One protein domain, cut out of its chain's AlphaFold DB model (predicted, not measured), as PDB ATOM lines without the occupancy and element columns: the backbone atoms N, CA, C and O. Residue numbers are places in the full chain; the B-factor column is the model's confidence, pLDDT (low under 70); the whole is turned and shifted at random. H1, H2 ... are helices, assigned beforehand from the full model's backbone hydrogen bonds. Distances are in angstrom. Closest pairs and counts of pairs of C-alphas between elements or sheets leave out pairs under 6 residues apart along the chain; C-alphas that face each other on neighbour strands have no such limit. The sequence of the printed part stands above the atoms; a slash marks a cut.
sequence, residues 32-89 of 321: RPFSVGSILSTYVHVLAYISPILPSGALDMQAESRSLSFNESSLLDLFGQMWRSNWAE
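What this domain is: This is residues 32 to 89 of the 321 residues of an uncharacterized protein of Fibroporia radiculosa (UniProt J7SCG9). Two helices, the long H1 and the shorter H3, lie side by side and run opposite ways, and a loop of residues 50 to 62 goes out beyond the last residue of H1 and folds back to the very short H2 near that end of H1. This loop makes one end of the longest axis. The printed part has 58 residues with three named helices, in the order H1, H2, H3, and no named strand; the class is all helix, though named elements hold 27 of the 58 residues, under half. The whole is compact, with a radius of gyration of the C-alphas of 11.1 A, and its outline is elongated, spanning 34 by 21 by 16 A.

Where its parts are: H1 is residues 36 to 49, 19.9 A from first to last C-alpha, and begins at C-alpha 36 at (51.252, 2.890, -26.441). H2 is residues 63 to 66. H3 is residues 75 to 83, 12.4 A long, and ends at C-alpha 83 at (39.622, -0.032, -19.371).

How they stand to each other: H1 and H3 touch at a shallow tilt of 16 degrees, opposite ways; their closest C-alphas, those of Thr 42 and Met 82, are 5.0 A apart. H2 is close to H1 but not clearly touching, with the closest C-alphas, those of Ala 48 and Ala 63, 5.4 A apart. H2 and H3 are apart. In H1 and H3 every O i to N i+4 pair is within hydrogen-bond range; H2, with four residues, is too short for such a pair.

The domain as a whole: The two C-alphas farthest apart, those of Arg 32 and Ser 56, are 33.9 A apart. The C-alphas of Arg 32 and Glu 89, the first and last printed, are 9.9 A apart. The link from H1 to H2 is long, with 13 residues; that from H2 to H3 is short, with 8. The printed part has no cut. The mean pLDDT of the printed part is 92.8, and no printed residue is under 70.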
ATOM      1  N   ARG A  32      43.630   0.209 -29.903       96.44
ATOM      2  CA  ARG A  32      44.018  -1.184 -29.619       96.44
ATOM      3  C   ARG A  32      44.390  -1.356 -28.135       96.44
ATOM      4  O   ARG A  32      45.167  -0.541 -27.625       96.44
ATOM      5  N   PRO A  33      43.915  -2.410 -27.446       94.44
ATOM      6  CA  PRO A  33      44.249  -2.645 -26.041       94.44
ATOM      7  C   PRO A  33      45.754  -2.883 -25.867       94.44
ATOM      8  O   PRO A  33      46.398  -3.464 -26.741       94.44
ATOM      9  N   PHE A  34      46.311  -2.419 -24.744       94.50
ATOM     10  CA  PHE A  34      47.745  -2.496 -24.405       94.50
ATOM     11  C   PHE A  34      48.702  -1.810 -25.403       94.50
ATOM     12  O   PHE A  34      49.915  -2.000 -25.340       94.50
ATOM     13  N   SER A  35      48.178  -0.992 -26.319       96.50
ATOM     14  CA  SER A  35      48.982  -0.134 -27.191       96.50
ATOM     15  C   SER A  35      49.624   1.034 -26.427       96.50
ATOM     16  O   SER A  35      49.218   1.360 -25.311       96.50
ATOM     17  N   VAL A  36      50.596   1.714 -27.043       96.19
ATOM     18  CA  VAL A  36      51.252   2.890 -26.441       96.19
ATOM     19  C   VAL A  36      50.228   3.996 -26.164       96.19
ATOM     20  O   VAL A  36      50.240   4.578 -25.086       96.19
ATOM     21  N   GLY A  37      49.293   4.235 -27.088       95.19
ATOM     22  CA  GLY A  37      48.190   5.186 -26.913       95.19
ATOM     23  C   GLY A  37      47.231   4.795 -25.784       95.19
ATOM     24  O   GLY A  37      46.838   5.652 -24.997       95.19
ATOM     25  N   SER A  38      46.921   3.500 -25.643       95.56
ATOM     26  CA  SER A  38      46.130   2.979 -24.518       95.56
ATOM     27  C   SER A  38      46.826   3.269 -23.182       95.56
ATOM     28  O   SER A  38      46.234   3.941 -22.337       95.56
ATOM     29  N   ILE A  39      48.102   2.891 -23.038       95.88
ATOM     30  CA  ILE A  39      48.912   3.114 -21.824       95.88
ATOM     31  C   ILE A  39      49.057   4.611 -21.501       95.88
ATOM     32  O   ILE A  39      48.916   5.008 -20.344       95.88
ATOM     33  N   LEU A  40      49.295   5.456 -22.511       94.88
ATOM     34  CA  LEU A  40      49.336   6.913 -22.342       94.88
ATOM     35  C   LEU A  40      47.995   7.458 -21.838       94.88
ATOM     36  O   LEU A  40      47.986   8.288 -20.934       94.88
ATOM     37  N   SER A  41      46.866   6.963 -22.357       94.69
ATOM     38  CA  SER A  41      45.539   7.393 -21.903       94.69
ATOM     39  C   SER A  41      45.235   6.957 -20.462       94.69
ATOM     40  O   SER A  41      44.677   7.742 -19.700       94.69
ATOM     41  N   THR A  42      45.683   5.767 -20.040       95.69
ATOM     42  CA  THR A  42      45.647   5.336 -18.630       95.69
ATOM     43  C   THR A  42      46.425   6.314 -17.747       95.69
ATOM     44  O   THR A  42      45.934   6.725 -16.698       95.69
ATOM     45  N   TYR A  43      47.613   6.741 -18.188       95.19
ATOM     46  CA  TYR A  43      48.446   7.708 -17.464       95.19
ATOM     47  C   TYR A  43      47.797   9.099 -17.379       95.19
ATOM     48  O   TYR A  43      47.819   9.721 -16.318       95.19
ATOM     49  N   VAL A  44      47.177   9.566 -18.469       93.88
ATOM     50  CA  VAL A  44      46.392  10.813 -18.514       93.88
ATOM     51  C   VAL A  44      45.233  10.770 -17.519       93.88
ATOM     52  O   VAL A  44      45.078  11.714 -16.752       93.88
ATOM     53  N   HIS A  45      44.469   9.672 -17.467       95.25
ATOM     54  CA  HIS A  45      43.364   9.520 -16.512       95.25
ATOM     55  C   HIS A  45      43.833   9.497 -15.059       95.25
ATOM     56  O   HIS A  45      43.233  10.165 -14.225       95.25
ATOM     57  N   VAL A  46      44.932   8.803 -14.745       95.50
ATOM     58  CA  VAL A  46      45.506   8.815 -13.386       95.50
ATOM     59  C   VAL A  46      45.949  10.228 -12.984       95.50
ATOM     60  O   VAL A  46      45.649  10.654 -11.869       95.50
ATOM     61  N   LEU A  47      46.611  10.972 -13.878       94.62
ATOM     62  CA  LEU A  47      47.046  12.352 -13.621       94.62
ATOM     63  C   LEU A  47      45.870  13.332 -13.497       94.62
ATOM     64  O   LEU A  47      45.887  14.187 -12.613       94.62
ATOM     65  N   ALA A  48      44.840  13.198 -14.337       94.31
ATOM     66  CA  ALA A  48      43.619  13.996 -14.253       94.31
ATOM     67  C   ALA A  48      42.851  13.720 -12.950       94.31
ATOM     68  O   ALA A  48      42.451  14.665 -12.270       94.31
ATOM     69  N   TYR A  49      42.740  12.451 -12.547       95.62
ATOM     70  CA  TYR A  49      42.082  12.047 -11.306       95.62
ATOM     71  C   TYR A  49      42.747  12.660 -10.074       95.62
ATOM     72  O   TYR A  49      42.063  13.285  -9.265       95.62
ATOM     73  N   ILE A  50      44.079  12.563  -9.957       95.00
ATOM     74  CA  ILE A  50      44.836  13.128  -8.824       95.00
ATOM     75  C   ILE A  50      45.135  14.631  -8.950       95.00
ATOM     76  O   ILE A  50      45.749  15.192  -8.043       95.00
ATOM     77  N   SER A  51      44.712  15.301 -10.028       93.88
ATOM     78  CA  SER A  51      45.030  16.719 -10.265       93.88
ATOM     79  C   SER A  51      44.740  17.668  -9.084       93.88
ATOM     80  O   SER A  51      45.588  18.528  -8.846       93.88
ATOM     81  N   PRO A  52      43.687  17.496  -8.248       91.81
ATOM     82  CA  PRO A  52      43.445  18.391  -7.111       91.81
ATOM     83  C   PRO A  52      44.455  18.277  -5.952       91.81
ATOM     84  O   PRO A  52      44.406  19.099  -5.038       91.81
ATOM     85  N   ILE A  53      45.349  17.274  -5.952       92.62
ATOM     86  CA  ILE A  53      46.460  17.144  -4.983       92.62
ATOM     87  C   ILE A  53      47.847  17.336  -5.611       92.62
ATOM     88  O   ILE A  53      48.854  17.242  -4.905       92.62
ATOM     89  N   LEU A  54      47.934  17.610  -6.916       90.38
ATOM     90  CA  LEU A  54      49.193  18.035  -7.525       90.38
ATOM     91  C   LEU A  54      49.528  19.471  -7.073       90.38
ATOM     92  O   LEU A  54      48.615  20.264  -6.837       90.38
ATOM     93  N   PRO A  55      50.816  19.849  -6.950       90.62
ATOM     94  CA  PRO A  55      51.182  21.216  -6.590       90.62
ATOM     95  C   PRO A  55      50.607  22.224  -7.593       90.62
ATOM     96  O   PRO A  55      50.718  22.024  -8.803       90.62
ATOM     97  N   SER A  56      50.015  23.314  -7.101       84.94
ATOM     98  CA  SER A  56      49.344  24.316  -7.938       84.94
ATOM     99  C   SER A  56      50.263  24.837  -9.049       84.94
ATOM    100  O   SER A  56      51.307  25.427  -8.774       84.94
ATOM    101  N   GLY A  57      49.867  24.625 -10.308       77.38
ATOM    102  CA  GLY A  57      50.649  25.010 -11.488       77.38
ATOM    103  C   GLY A  57      51.708  23.998 -11.952       77.38
ATOM    104  O   GLY A  57      52.423  24.295 -12.903       77.38
ATOM    105  N   ALA A  58      51.815  22.813 -11.337       83.88
ATOM    106  CA  ALA A  58      52.716  21.754 -11.808       83.88
ATOM    107  C   ALA A  58      52.248  21.124 -13.132       83.88
ATOM    108  O   ALA A  58      53.067  20.862 -14.011       83.88
ATOM    109  N   LEU A  59      50.939  20.881 -13.266       83.94
ATOM    110  CA  LEU A  59      50.300  20.390 -14.485       83.94
ATOM    111  C   LEU A  59      48.797  20.703 -14.438       83.94
ATOM    112  O   LEU A  59      48.079  20.122 -13.628       83.94
ATOM    113  N   ASP A  60      48.331  21.615 -15.292       85.06
ATOM    114  CA  ASP A  60      46.899  21.783 -15.558       85.06
ATOM    115  C   ASP A  60      46.483  20.783 -16.647       85.06
ATOM    116  O   ASP A  60      47.040  20.785 -17.746       85.06
ATOM    117  N   MET A  61      45.542  19.901 -16.309       84.56
ATOM    118  CA  MET A  61      45.003  18.865 -17.197       84.56
ATOM    119  C   MET A  61      43.615  19.218 -17.751       84.56
ATOM    120  O   MET A  61      43.089  18.445 -18.550       84.56
ATOM    121  N   GLN A  62      43.012  20.332 -17.310       88.25
ATOM    122  CA  GLN A  62      41.640  20.752 -17.644       88.25
ATOM    123  C   GLN A  62      40.613  19.621 -17.442       88.25
ATOM    124  O   GLN A  62      39.745  19.344 -18.278       88.25
ATOM    125  N   ALA A  63      40.773  18.902 -16.325       86.19
ATOM    126  CA  ALA A  63      40.039  17.684 -15.983       86.19
ATOM    127  C   ALA A  63      38.533  17.931 -15.777       86.19
ATOM    128  O   ALA A  63      37.725  17.039 -16.048       86.19
ATOM    129  N   GLU A  64      38.163  19.143 -15.362       87.44
ATOM    130  CA  GLU A  64      36.791  19.615 -15.166       87.44
ATOM    131  C   GLU A  64      35.966  19.606 -16.461       87.44
ATOM    132  O   GLU A  64      34.761  19.373 -16.422       87.44
ATOM    133  N   SER A  65      36.609  19.756 -17.630       88.44
ATOM    134  CA  SER A  65      35.940  19.680 -18.942       88.44
ATOM    135  C   SER A  65      35.204  18.354 -19.182       88.44
ATOM    136  O   SER A  65      34.288  18.282 -20.002       88.44
ATOM    137  N   ARG A  66      35.623  17.295 -18.475       89.62
ATOM    138  CA  ARG A  66      35.144  15.911 -18.593       89.62
ATOM    139  C   ARG A  66      34.900  15.258 -17.224       89.62
ATOM    140  O   ARG A  66      34.760  14.038 -17.161       89.62
ATOM    141  N   SER A  67      34.864  16.058 -16.153       93.81
ATOM    142  CA  SER A  67      34.701  15.635 -14.754       93.81
ATOM    143  C   SER A  67      35.619  14.480 -14.324       93.81
ATOM    144  O   SER A  67      35.199  13.550 -13.639       93.81
ATOM    145  N   LEU A  68      36.885  14.518 -14.752       93.50
ATOM    146  CA  LEU A  68      37.852  13.428 -14.546       93.50
ATOM    147  C   LEU A  68      38.568  13.468 -13.185       93.50
ATOM    148  O   LEU A  68      39.361  12.571 -12.909       93.50
ATOM    149  N   SER A  69      38.342  14.485 -12.346       94.31
ATOM    150  CA  SER A  69      39.009  14.610 -11.042       94.31
ATOM    151  C   SER A  69      38.365  13.726  -9.961       94.31
ATOM    152  O   SER A  69      37.183  13.384 -10.053       94.31
ATOM    153  N   PHE A  70      39.092  13.400  -8.882       95.31
ATOM    154  CA  PHE A  70      38.516  12.657  -7.744       95.31
ATOM    155  C   PHE A  70      37.420  13.423  -6.978       95.31
ATOM    156  O   PHE A  70      36.731  12.836  -6.146       95.31
ATOM    157  N   ASN A  71      37.262  14.730  -7.226       94.19
ATOM    158  CA  ASN A  71      36.174  15.530  -6.657       94.19
ATOM    159  C   ASN A  71      34.839  15.301  -7.389       94.19
ATOM    160  O   ASN A  71      33.786  15.642  -6.854       94.19
ATOM    161  N   GLU A  72      34.886  14.765  -8.612       94.81
ATOM    162  CA  GLU A  72      33.750  14.693  -9.541       94.81
ATOM    163  C   GLU A  72      33.455  13.263 -10.025       94.81
ATOM    164  O   GLU A  72      32.325  12.965 -10.409       94.81
ATOM    165  N   SER A  73      34.453  12.374  -9.984       95.50
ATOM    166  CA  SER A  73      34.376  10.978 -10.426       95.50
ATOM    167  C   SER A  73      34.767  10.007  -9.311       95.50
ATOM    168  O   SER A  73      35.572  10.330  -8.435       95.50
ATOM    169  N   SER A  74      34.208   8.795  -9.328       96.94
ATOM    170  CA  SER A  74      34.579   7.745  -8.378       96.94
ATOM    171  C   SER A  74      35.771   6.917  -8.868       96.94
ATOM    172  O   SER A  74      36.085   6.865 -10.059       96.94
ATOM    173  N   LEU A  75      36.387   6.153  -7.959       96.81
ATOM    174  CA  LEU A  75      37.397   5.154  -8.326       96.81
ATOM    175  C   LEU A  75      36.874   4.129  -9.350       96.81
ATOM    176  O   LEU A  75      37.654   3.643 -10.162       96.81
ATOM    177  N   LEU A  76      35.575   3.798  -9.335       97.19
ATOM    178  CA  LEU A  76      34.986   2.869 -10.306       97.19
ATOM    179  C   LEU A  76      34.895   3.494 -11.701       97.19
ATOM    180  O   LEU A  76      35.159   2.807 -12.687       97.19
ATOM    181  N   ASP A  77      34.606   4.794 -11.784       96.12
ATOM    182  CA  ASP A  77      34.620   5.538 -13.046       96.12
ATOM    183  C   ASP A  77      36.045   5.624 -13.602       96.12
ATOM    184  O   ASP A  77      36.250   5.374 -14.789       96.12
ATOM    185  N   LEU A  78      37.048   5.858 -12.742       96.19
ATOM    186  CA  LEU A  78      38.464   5.792 -13.115       96.19
ATOM    187  C   LEU A  78      38.850   4.402 -13.650       96.19
ATOM    188  O   LEU A  78      39.463   4.314 -14.713       96.19
ATOM    189  N   PHE A  79      38.476   3.306 -12.977       96.25
ATOM    190  CA  PHE A  79      38.706   1.951 -13.506       96.25
ATOM    191  C   PHE A  79      37.993   1.723 -14.848       96.25
ATOM    192  O   PHE A  79      38.568   1.095 -15.738       96.25
ATOM    193  N   GLY A  80      36.795   2.287 -15.030       95.62
ATOM    194  CA  GLY A  80      36.095   2.325 -16.313       95.62
ATOM    195  C   GLY A  80      36.901   3.043 -17.400       95.62
ATOM    196  O   GLY A  80      37.156   2.453 -18.446       95.62
ATOM    197  N   GLN A  81      37.374   4.264 -17.130       94.81
ATOM    198  CA  GLN A  81      38.187   5.067 -18.053       94.81
ATOM    199  C   GLN A  81      39.548   4.434 -18.383       94.81
ATOM    200  O   GLN A  81      40.047   4.578 -19.499       94.81
ATOM    201  N   MET A  82      40.149   3.707 -17.437       93.44
ATOM    202  CA  MET A  82      41.389   2.959 -17.666       93.44
ATOM    203  C   MET A  82      41.179   1.699 -18.521       93.44
ATOM    204  O   MET A  82      42.117   1.278 -19.195       93.44
ATOM    205  N   TRP A  83      39.980   1.102 -18.509       92.12
ATOM    206  CA  TRP A  83      39.622  -0.032 -19.371       92.12
ATOM    207  C   TRP A  83      39.161   0.410 -20.765       92.12
ATOM    208  O   TRP A  83      39.537  -0.205 -21.763       92.12
ATOM    209  N   ARG A  84      38.352   1.473 -20.831       93.56
ATOM    210  CA  ARG A  84      37.872   2.085 -22.070       93.56
ATOM    211  C   ARG A  84      37.841   3.604 -21.923       93.56
ATOM    212  O   ARG A  84      37.078   4.146 -21.129       93.56
ATOM    213  N   SER A  85      38.668   4.290 -22.697       93.38
ATOM    214  CA  SER A  85      39.010   5.687 -22.442       93.38
ATOM    215  C   SER A  85      38.152   6.633 -23.276       93.38
ATOM    216  O   SER A  85      38.407   6.818 -24.462       93.38
ATOM    217  N   ASN A  86      37.203   7.343 -22.659       91.31
ATOM    218  CA  ASN A  86      36.416   8.374 -23.354       91.31
ATOM    219  C   ASN A  86      37.283   9.558 -23.831       91.31
ATOM    220  O   ASN A  86      36.820  10.381 -24.620       91.31
ATOM    221  N   TRP A  87      38.515   9.685 -23.326       91.31
ATOM    222  CA  TRP A  87      39.499  10.678 -23.769       91.31
ATOM    223  C   TRP A  87      40.269  10.228 -25.024       91.31
ATOM    224  O   TRP A  87      40.666  11.074 -25.817       91.31
ATOM    225  N   ALA A  88      40.448   8.920 -25.241       93.25
ATOM    226  CA  ALA A  88      41.164   8.379 -26.403       93.25
ATOM    227  C   ALA A  88      40.254   7.752 -27.480       93.25
ATOM    228  O   ALA A  88      40.682   7.640 -28.619       93.25
ATOM    229  N   GLU A  89      39.026   7.353 -27.131       95.50
ATOM    230  CA  GLU A  89      38.083   6.603 -27.983       95.50
ATOM    231  C   GLU A  89      36.768   7.361 -28.273       95.50
ATOM    232  O   GLU A  89      35.748   6.746 -28.596       95.50
TER     233      GLU A  89